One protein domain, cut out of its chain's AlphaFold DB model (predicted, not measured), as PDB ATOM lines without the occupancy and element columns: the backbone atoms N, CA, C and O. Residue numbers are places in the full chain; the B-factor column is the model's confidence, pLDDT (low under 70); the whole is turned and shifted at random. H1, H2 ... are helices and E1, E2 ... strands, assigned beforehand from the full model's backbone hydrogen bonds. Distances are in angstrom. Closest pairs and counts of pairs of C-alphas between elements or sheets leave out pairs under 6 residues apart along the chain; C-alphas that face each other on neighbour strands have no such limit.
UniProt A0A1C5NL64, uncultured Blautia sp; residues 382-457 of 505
ATOM      1  N   LEU A 382      27.064  17.143  26.871       90.50
ATOM      2  CA  LEU A 382      27.296  17.439  28.279       90.50
ATOM      3  C   LEU A 382      26.821  18.849  28.626       90.50
ATOM      4  O   LEU A 382      27.035  19.797  27.859       90.50
ATOM      5  N   SER A 383      26.188  18.962  29.794       84.06
ATOM      6  CA  SER A 383      25.789  20.183  30.507       84.06
ATOM      7  C   SER A 383      25.630  19.872  31.996       84.06
ATOM      8  O   SER A 383      25.129  18.807  32.342       84.06
ATOM      9  N   GLY A 384      26.076  20.776  32.875       83.06
ATOM     10  CA  GLY A 384      25.973  20.601  34.332       83.06
ATOM     11  C   GLY A 384      27.035  19.694  34.966       83.06
ATOM     12  O   GLY A 384      26.898  19.298  36.121       83.06
ATOM     13  N   GLU A 385      28.093  19.343  34.239       90.94
ATOM     14  CA  GLU A 385      29.260  18.677  34.813       90.94
ATOM     15  C   GLU A 385      30.045  19.598  35.760       90.94
ATOM     16  O   GLU A 385      30.117  20.811  35.578       90.94
ATOM     17  N   THR A 386      30.680  19.006  36.769       88.50
ATOM     18  CA  THR A 386      31.625  19.706  37.644       88.50
ATOM     19  C   THR A 386      33.034  19.560  37.084       88.50
ATOM     20  O   THR A 386      33.480  18.438  36.833       88.50
ATOM     21  N   ILE A 387      33.745  20.678  36.920       89.56
ATOM     22  CA  ILE A 387      35.135  20.720  36.448       89.56
ATOM     23  C   ILE A 387      36.002  21.323  37.550       89.56
ATOM     24  O   ILE A 387      35.792  22.462  37.965       89.56
ATOM     25  N   GLN A 388      36.989  20.564  38.018       86.69
ATOM     26  CA  GLN A 388      37.923  20.983  39.059       86.69
ATOM     27  C   GLN A 388      39.364  20.810  38.586       86.69
ATOM     28  O   GLN A 388      39.726  19.784  38.010       86.69
ATOM     29  N   LEU A 389      40.193  21.814  38.873       88.75
ATOM     30  CA  LEU A 389      41.638  21.766  38.682       88.75
ATOM     31  C   LEU A 389      42.315  22.049  40.035       88.75
ATOM     32  O   LEU A 389      42.218  23.180  40.512       88.75
ATOM     33  N   PRO A 390      42.968  21.057  40.672       83.38
ATOM     34  CA  PRO A 390      43.485  21.187  42.039       83.38
ATOM     35  C   PRO A 390      44.493  22.323  42.245       83.38
ATOM     36  O   PRO A 390      44.511  22.940  43.307       83.38
ATOM     37  N   ASN A 391      45.332  22.611  41.248       84.88
ATOM     38  CA  ASN A 391      46.236  23.755  41.266       84.88
ATOM     39  C   ASN A 391      46.313  24.372  39.863       84.88
ATOM     40  O   ASN A 391      46.404  23.672  38.861       84.88
ATOM     41  N   THR A 392      46.249  25.700  39.779       85.69
ATOM     42  CA  THR A 392      46.348  26.422  38.503       85.69
ATOM     43  C   THR A 392      47.793  26.643  38.058       85.69
ATOM     44  O   THR A 392      48.017  26.993  36.905       85.69
ATOM     45  N   ASN A 393      48.774  26.488  38.950       89.25
ATOM     46  CA  ASN A 393      50.190  26.582  38.607       89.25
ATOM     47  C   ASN A 393      50.734  25.195  38.235       89.25
ATOM     48  O   ASN A 393      50.672  24.272  39.048       89.25
ATOM     49  N   TYR A 394      51.270  25.062  37.020       90.62
ATOM     50  CA  TYR A 394      51.773  23.784  36.494       90.62
ATOM     51  C   TYR A 394      53.285  23.581  36.708       90.62
ATOM     52  O   TYR A 394      53.850  22.572  36.280       90.62
ATOM     53  N   GLY A 395      53.957  24.522  37.376       92.25
ATOM     54  CA  GLY A 395      55.377  24.437  37.699       92.25
ATOM     55  C   GLY A 395      56.250  24.276  36.455       92.25
ATOM     56  O   GLY A 395      56.226  25.123  35.565       92.25
ATOM     57  N   ASN A 396      57.024  23.190  36.413       89.62
ATOM     58  CA  ASN A 396      57.957  22.876  35.326       89.62
ATOM     59  C   ASN A 396      57.406  21.833  34.330       89.62
ATOM     60  O   ASN A 396      58.134  21.408  33.433       89.62
ATOM     61  N   GLU A 397      56.159  21.373  34.492       91.00
ATOM     62  CA  GLU A 397      55.540  20.404  33.578       91.00
ATOM     63  C   GLU A 397      55.069  21.085  32.278       91.00
ATOM     64  O   GLU A 397      54.856  22.292  32.218       91.00
ATOM     65  N   SER A 398      54.859  20.318  31.205       91.62
ATOM     66  CA  SER A 398      54.075  20.823  30.074       91.62
ATOM     67  C   SER A 398      52.628  21.059  30.513       91.62
ATOM     68  O   SER A 398      51.985  20.145  31.031       91.62
ATOM     69  N   VAL A 399      52.081  22.248  30.241       90.81
ATOM     70  CA  VAL A 399      50.712  22.606  30.648       90.81
ATOM     71  C   VAL A 399      49.654  21.615  30.149       90.81
ATOM     72  O   VAL A 399      48.714  21.286  30.871       90.81
ATOM     73  N   THR A 400      49.823  21.073  28.942       86.75
ATOM     74  CA  THR A 400      48.897  20.089  28.369       86.75
ATOM     75  C   THR A 400      48.949  18.759  29.120       86.75
ATOM     76  O   THR A 400      47.915  18.116  29.301       86.75
ATOM     77  N   THR A 401      50.133  18.337  29.569       90.06
ATOM     78  CA  THR A 401      50.302  17.120  30.377       90.06
ATOM     79  C   THR A 401      49.743  17.331  31.782       90.06
ATOM     80  O   THR A 401      48.948  16.509  32.240       90.06
ATOM     81  N   TYR A 402      50.027  18.487  32.388       93.62
ATOM     82  CA  TYR A 402      49.500  18.853  33.698       93.62
ATOM     83  C   TYR A 402      47.968  18.836  33.712       93.62
ATOM     84  O   TYR A 402      47.360  18.175  34.555       93.62
ATOM     85  N   LEU A 403      47.330  19.502  32.741       91.94
ATOM     86  CA  LEU A 403      45.873  19.507  32.599       91.94
ATOM     87  C   LEU A 403      45.322  18.097  32.355       91.94
ATOM     88  O   LEU A 403      44.337  17.721  32.980       91.94
ATOM     89  N   ARG A 404      45.955  17.288  31.498       88.56
ATOM     90  CA  ARG A 404      45.508  15.906  31.249       88.56
ATOM     91  C   ARG A 404      45.507  15.057  32.526       88.56
ATOM     92  O   ARG A 404      44.597  14.254  32.704       88.56
ATOM     93  N   ASN A 405      46.504  15.237  33.389       89.69
ATOM     94  CA  ASN A 405      46.693  14.418  34.587       89.69
ATOM     95  C   ASN A 405      45.877  14.904  35.794       89.69
ATOM     96  O   ASN A 405      45.484  14.094  36.632       89.69
ATOM     97  N   ASN A 406      45.635  16.213  35.896       91.50
ATOM     98  CA  ASN A 406      45.074  16.827  37.103       91.50
ATOM     99  C   ASN A 406      43.638  17.336  36.932       91.50
ATOM    100  O   ASN A 406      43.001  17.666  37.930       91.50
ATOM    101  N   LEU A 407      43.110  17.412  35.707       93.62
ATOM    102  CA  LEU A 407      41.734  17.849  35.490       93.62
ATOM    103  C   LEU A 407      40.749  16.770  35.958       93.62
ATOM    104  O   LEU A 407      40.769  15.629  35.494       93.62
ATOM    105  N   ILE A 408      39.860  17.147  36.872       93.00
ATOM    106  CA  ILE A 408      38.809  16.283  37.399       93.00
ATOM    107  C   ILE A 408      37.483  16.775  36.830       93.00
ATOM    108  O   ILE A 408      37.001  17.843  37.199       93.00
ATOM    109  N   ILE A 409      36.891  15.988  35.934       93.12
ATOM    110  CA  ILE A 409      35.561  16.250  35.376       93.12
ATOM    111  C   ILE A 409      34.616  15.165  35.883       93.12
ATOM    112  O   ILE A 409      34.909  13.979  35.739       93.12
ATOM    113  N   THR A 410      33.497  15.557  36.489       91.62
ATOM    114  CA  THR A 410      32.482  14.625  37.002       91.62
ATOM    115  C   THR A 410      31.096  15.012  36.504       91.62
ATOM    116  O   THR A 410      30.701  16.171  36.611       91.62
ATOM    117  N   TYR A 411      30.340  14.039  36.002       90.75
ATOM    118  CA  TYR A 411      28.952  14.203  35.575       90.75
ATOM    119  C   TYR A 411      28.090  13.102  36.200       90.75
ATOM    120  O   TYR A 411      28.399  11.921  36.051       90.75
ATOM    121  N   ASN A 412      27.040  13.479  36.940       87.94
ATOM    122  CA  ASN A 412      26.155  12.553  37.667       87.94
ATOM    123  C   ASN A 412      26.914  11.476  38.474       87.94
ATOM    124  O   ASN A 412      26.562  10.300  38.462       87.94
ATOM    125  N   GLY A 413      28.003  11.871  39.140       86.00
ATOM    126  CA  GLY A 413      28.851  10.971  39.930       86.00
ATOM    127  C   GLY A 413      29.829  10.106  39.122       86.00
ATOM    128  O   GLY A 413      30.697   9.474  39.716       86.00
ATOM    129  N   THR A 414      29.757  10.107  37.787       89.19
ATOM    130  CA  THR A 414      30.753   9.454  36.922       89.19
ATOM    131  C   THR A 414      31.909  10.401  36.633       89.19
ATOM    132  O   THR A 414      31.709  11.506  36.129       89.19
ATOM    133  N   LYS A 415      33.133   9.960  36.934       92.12
ATOM    134  CA  LYS A 415      34.359  10.686  36.592       92.12
ATOM    135  C   LYS A 415      34.728  10.426  35.129       92.12
ATOM    136  O   LYS A 415      34.881   9.274  34.735       92.12
ATOM    137  N   LEU A 416      34.897  11.492  34.354       92.88
ATOM    138  CA  LEU A 416      35.402  11.424  32.984       92.88
ATOM    139  C   LEU A 416      36.928  11.268  32.971       92.88
ATOM    140  O   LEU A 416      37.634  11.721  33.876       92.88
ATOM    141  N   THR A 417      37.428  10.651  31.907       91.81
ATOM    142  CA  THR A 417      38.851  10.380  31.675       91.81
ATOM    143  C   THR A 417      39.389  11.194  30.499       91.81
ATOM    144  O   THR A 417      38.630  11.805  29.748       91.81
ATOM    145  N   SER A 418      40.708  11.177  30.287       89.00
ATOM    146  CA  SER A 418      41.344  11.822  29.124       89.00
ATOM    147  C   SER A 418      40.870  11.280  27.768       89.00
ATOM    148  O   SER A 418      41.116  11.895  26.725       89.00
ATOM    149  N   ASP A 419      40.195  10.135  27.770       90.81
ATOM    150  CA  ASP A 419      39.607   9.544  26.577       90.81
ATOM    151  C   ASP A 419      38.256  10.192  26.236       90.81
ATOM    152  O   ASP A 419      37.843  10.177  25.079       90.81
ATOM    153  N   ASP A 420      37.601  10.866  27.177       93.56
ATOM    154  CA  ASP A 420      36.275  11.468  26.983       93.56
ATOM    155  C   ASP A 420      36.330  12.918  26.479       93.56
ATOM    156  O   ASP A 420      35.323  13.479  26.042       93.56
ATOM    157  N   PHE A 421      37.507  13.548  26.508       93.50
ATOM    158  CA  PHE A 421      37.689  14.929  26.066       93.50
ATOM    159  C   PHE A 421      39.071  15.183  25.460       93.50
ATOM    160  O   PHE A 421      39.999  14.381  25.547       93.50
ATOM    161  N   THR A 422      39.213  16.334  24.817       94.31
ATOM    162  CA  THR A 422      40.480  16.866  24.322       94.31
ATOM    163  C   THR A 422      40.596  18.314  24.763       94.31
ATOM    164  O   THR A 422      39.649  19.079  24.614       94.31
ATOM    165  N   ILE A 423      41.763  18.698  25.276       94.19
ATOM    166  CA  ILE A 423      42.099  20.101  25.530       94.19
ATOM    167  C   ILE A 423      42.397  20.748  24.177       94.19
ATOM    168  O   ILE A 423      43.303  20.305  23.470       94.19
ATOM    169  N   THR A 424      41.612  21.750  23.792       94.81
ATOM    170  CA  THR A 424      41.671  22.369  22.458       94.81
ATOM    171  C   THR A 424      42.432  23.686  22.443       94.81
ATOM    172  O   THR A 424      42.991  24.057  21.414       94.81
ATOM    173  N   SER A 425      42.493  24.385  23.574       94.50
ATOM    174  CA  SER A 425      43.302  25.590  23.740       94.50
ATOM    175  C   SER A 425      43.700  25.765  25.197       94.50
ATOM    176  O   SER A 425      42.993  25.316  26.100       94.50
ATOM    177  N   VAL A 426      44.840  26.418  25.422       94.44
ATOM    178  CA  VAL A 426      45.323  26.789  26.754       94.44
ATOM    179  C   VAL A 426      46.007  28.148  26.666       94.44
ATOM    180  O   VAL A 426      46.782  28.392  25.741       94.44
ATOM    181  N   ARG A 427      45.736  29.024  27.634       92.62
ATOM    182  CA  ARG A 427      46.424  30.303  27.835       92.62
ATOM    183  C   ARG A 427      47.052  30.319  29.222       92.62
ATOM    184  O   ARG A 427      46.368  30.040  30.204       92.62
ATOM    185  N   CYS A 428      48.323  30.706  29.298       92.25
ATOM    186  CA  CYS A 428      49.078  30.782  30.547       92.25
ATOM    187  C   CYS A 428      49.683  32.173  30.768       92.25
ATOM    188  O   CYS A 428      49.901  32.920  29.813       92.25
ATOM    189  N   SER A 429      49.976  32.504  32.024       91.44
ATOM    190  CA  SER A 429      50.800  33.656  32.393       91.44
ATOM    191  C   SER A 429      52.297  33.364  32.199       91.44
ATOM    192  O   SER A 429      52.708  32.215  32.040       91.44
ATOM    193  N   ALA A 430      53.132  34.403  32.309       88.38
ATOM    194  CA  ALA A 430      54.592  34.262  32.340       88.38
ATOM    195  C   ALA A 430      55.119  33.509  33.583       88.38
ATOM    196  O   ALA A 430      56.263  33.070  33.594       88.38
ATOM    197  N   SER A 431      54.298  33.360  34.628       90.44
ATOM    198  CA  SER A 431      54.627  32.670  35.883       90.44
ATOM    199  C   SER A 431      54.098  31.229  35.941       90.44
ATOM    200  O   SER A 431      53.928  30.677  37.030       90.44
ATOM    201  N   ASN A 432      53.828  30.624  34.779       90.75
ATOM    202  CA  ASN A 432      53.303  29.263  34.635       90.75
ATOM    203  C   ASN A 432      51.944  29.041  35.330       90.75
ATOM    204  O   ASN A 432      51.658  27.958  35.843       90.75
ATOM    205  N   GLU A 433      51.081  30.060  35.342       91.44
ATOM    206  CA  GLU A 433      49.699  29.922  35.807       91.44
ATOM    207  C   GLU A 433      48.738  29.758  34.633       91.44
ATOM    208  O   GLU A 433      48.778  30.536  33.680       91.44
ATOM    209  N   ILE A 434      47.843  28.776  34.716       92.44
ATOM    210  CA  ILE A 434      46.774  28.554  33.742       92.44
ATOM    211  C   ILE A 434      45.722  29.649  33.920       92.44
ATOM    212  O   ILE A 434      45.106  29.784  34.981       92.44
ATOM    213  N   LEU A 435      45.534  30.439  32.866       90.31
ATOM    214  CA  LEU A 435      44.577  31.538  32.812       90.31
ATOM    215  C   LEU A 435      43.268  31.096  32.167       90.31
ATOM    216  O   LEU A 435      42.207  31.406  32.698       90.31
ATOM    217  N   ASP A 436      43.338  30.339  31.072       91.44
ATOM    218  CA  ASP A 436      42.165  29.761  30.418       91.44
ATOM    219  C   ASP A 436      42.509  28.438  29.761       91.44
ATOM    220  O   ASP A 436      43.640  28.224  29.318       91.44
ATOM    221  N   PHE A 437      41.506  27.585  29.615       93.44
ATOM    222  CA  PHE A 437      41.582  26.459  28.702       93.44
ATOM    223  C   PHE A 437      40.205  26.119  28.151       93.44
ATOM    224  O   PHE A 437      39.186  26.306  28.818       93.44
ATOM    225  N   SER A 438      40.191  25.586  26.936       93.69
ATOM    226  CA  SER A 438      38.992  25.012  26.343       93.69
ATOM    227  C   SER A 438      39.142  23.510  26.196       93.69
ATOM    228  O   SER A 438      40.232  22.987  25.952       93.69
ATOM    229  N   LEU A 439      38.023  22.815  26.328       93.94
ATOM    230  CA  LEU A 439      37.913  21.388  26.090       93.94
ATOM    231  C   LEU A 439      36.782  21.102  25.108       93.94
ATOM    232  O   LEU A 439      35.771  21.804  25.065       93.94
ATOM    233  N   SER A 440      36.971  20.056  24.314       95.25
ATOM    234  CA  SER A 440      35.942  19.454  23.472       95.25
ATOM    235  C   SER A 440      35.733  18.023  23.925       95.25
ATOM    236  O   SER A 440      36.695  17.257  24.007       95.25
ATOM    237  N   TYR A 441      34.488  17.657  24.189       95.69
ATOM    238  CA  TYR A 441      34.122  16.281  24.494       95.69
ATOM    239  C   TYR A 441      34.151  15.413  23.232       95.69
ATOM    240  O   TYR A 441      33.997  15.921  22.116       95.69
ATOM    241  N   LYS A 442      34.400  14.115  23.410       93.50
ATOM    242  CA  LYS A 442      34.491  13.121  22.334       93.50
ATOM    243  C   LYS A 442      33.939  11.766  22.791       93.50
ATOM    244  O   LYS A 442      33.593  11.572  23.954       93.50
ATOM    245  N   GLN A 443      33.894  10.813  21.859       92.25
ATOM    246  CA  GLN A 443      33.359   9.463  22.062       92.25
ATOM    247  C   GLN A 443      31.891   9.471  22.507       92.25
ATOM    248  O   GLN A 443      31.008   9.737  21.698       92.25
ATOM    249  N   ASN A 444      31.644   9.182  23.784       95.12
ATOM    250  CA  ASN A 444      30.315   9.068  24.369       95.12
ATOM    251  C   ASN A 444      29.660  10.422  24.649       95.12
ATOM    252  O   ASN A 444      28.456  10.492  24.893       95.12
ATOM    253  N   TYR A 445      30.449  11.491  24.589       95.31
ATOM    254  CA  TYR A 445      30.031  12.834  24.938       95.31
ATOM    255  C   TYR A 445      30.281  13.804  23.784       95.31
ATOM    256  O   TYR A 445      31.164  13.600  22.946       95.31
ATOM    257  N   SER A 446      29.516  14.890  23.753       95.75
ATOM    258  CA  SER A 446      29.670  15.972  22.781       95.75
ATOM    259  C   SER A 446      29.559  17.353  23.428       95.75
ATOM    260  O   SER A 446      29.119  17.507  24.571       95.75
ATOM    261  N   GLY A 447      29.976  18.374  22.681       94.81
ATOM    262  CA  GLY A 447      29.997  19.766  23.121       94.81
ATOM    263  C   GLY A 447      31.384  20.243  23.542       94.81
ATOM    264  O   GLY A 447      32.369  19.506  23.503       94.81
ATOM    265  N   THR A 448      31.452  21.511  23.932       94.12
ATOM    266  CA  THR A 448      32.684  22.182  24.347       94.12
ATOM    267  C   THR A 448      32.485  22.913  25.668       94.12
ATOM    268  O   THR A 448      31.361  23.288  26.026       94.12
ATOM    269  N   ARG A 449      33.584  23.134  26.393       92.19
ATOM    270  CA  ARG A 449      33.640  24.042  27.543       92.19
ATOM    271  C   ARG A 449      34.837  24.948  27.468       92.19
ATOM    272  O   ARG A 449      35.881  24.559  26.956       92.19
ATOM    273  N   GLN A 450      34.661  26.134  28.025       90.69
ATOM    274  CA  GLN A 450      35.718  27.094  28.259       90.69
ATOM    275  C   GLN A 450      35.769  27.373  29.754       90.69
ATOM    276  O   GLN A 450      34.752  27.703  30.360       90.69
ATOM    277  N   MET A 451      36.955  27.224  30.326       88.75
ATOM    278  CA  MET A 451      37.237  27.540  31.716       88.75
ATOM    279  C   MET A 451      38.131  28.770  31.754       88.75
ATOM    280  O   MET A 451      39.173  28.797  31.097       88.75
ATOM    281  N   THR A 452      37.728  29.763  32.542       86.88
ATOM    282  CA  THR A 452      38.446  31.027  32.714       86.88
ATOM    283  C   THR A 452      38.788  31.223  34.179       86.88
ATOM    284  O   THR A 452      37.947  31.067  35.064       86.88
ATOM    285  N   SER A 453      40.046  31.560  34.442       86.50
ATOM    286  CA  SER A 453      40.545  31.799  35.788       86.50
ATOM    287  C   SER A 453      39.879  33.026  36.403       86.50
ATOM    288  O   SER A 453      39.883  34.115  35.827       86.50
ATOM    289  N   VAL A 454      39.397  32.879  37.638       81.12
ATOM    290  CA  VAL A 454      38.832  33.988  38.426       81.12
ATOM    291  C   VAL A 454      39.843  35.111  38.690       81.12
ATOM    292  O   VAL A 454      39.437  36.227  38.989       81.12
ATOM    293  N   LYS A 455      41.154  34.873  38.512       82.00
ATOM    294  CA  LYS A 455      42.189  35.926  38.571       82.00
ATOM    295  C   LYS A 455      42.036  36.990  37.485       82.00
ATOM    296  O   LYS A 455      42.559  38.088  37.632       82.00
ATOM    297  N   LEU A 456      41.350  36.657  36.395       85.00
ATOM    298  CA  LEU A 456      41.033  37.594  35.320       85.00
ATOM    299  C   LEU A 456      39.735  38.368  35.581       85.00
ATOM    300  O   LEU A 456      39.370  39.236  34.788       85.00
ATOM    301  N   CYS A 457      39.017  38.040  36.657       87.31
ATOM    302  CA  CYS A 457      37.801  38.733  37.045       87.31
ATOM    303  C   CYS A 457      38.121  39.968  37.890       87.31
ATOM    304  O   CYS A 457      39.085  40.004  38.653       87.31
TER     305      CYS A 457
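AT A GLANCE: This is residues 382 to 457 of the 505 residues of a protein of uncultured Blautia sp (UniProt A0A1C5NL64). Two small antiparallel sheets, a longer one of E4, E5 and E6 and a shorter one of E1, E2 and E3, stand apart from each other, and the short helix H1 lies beside the strands of the longer sheet. The longer sheet, in the order E4 E5 E6, is a meander, each strand the antiparallel neighbour of the one before; the shorter runs E1 E2 E3. The 76 printed residues hold one named helix and six named strands, in the order E1 H1 E2 E3 E4 E5 E6, of mixed class. The whole is compact, with a radius of gyration of the C-alphas of 12.2 A and spans of 36 by 26 by 20 A.

IN THESE COORDINATES: E4, residues 421 to 428, begins at C-alpha (37.689, 14.929, 26.066), measures 20.0 A and bends by 55 degrees at residue 424. E5, residues 434 to 441, measures 19.9 A, and E6, residues 448 to 452, 13.5 A, ending at C-alpha (38.446, 31.027, 32.714). H1 is residues 399 to 406, 10.3 A. E1 is residues 386 to 388, 6.6 A, E2 residues 408 to 411, 10.2 A, and E3 residues 414 to 416, 6.4 A.

HOW THE PARTS SIT: E4 and E5 form a hairpin at 163 degrees, with N 422 and O 440 2.8 A apart. E5 and E6 form another at 170 degrees, with N 439 and O 449 2.8 A apart. H1 is on this sheet at a height of 6.2 A, only just over none of its strands, with 2 of its C-alphas falling on E5. Its closest C-alphas to E4 are Thr 400 and Ile 423, 7.4 A. Every O i to N i+4 pair in H1 is within hydrogen-bond range. H1 is not on the other sheet. There E1 and E2 are antiparallel at 174 degrees, with N 388 and O 408 2.8 A apart, and the hairpin E2 and E3 stands at 134 degrees, with N 416 and O 409 2.8 A apart.

THE WHOLE: The C-alphas farthest apart, Asn 412 and Ala 430, are 36.2 A apart. The printed part has no cut, no link is long, and no printed residue is under 70 in pLDDT.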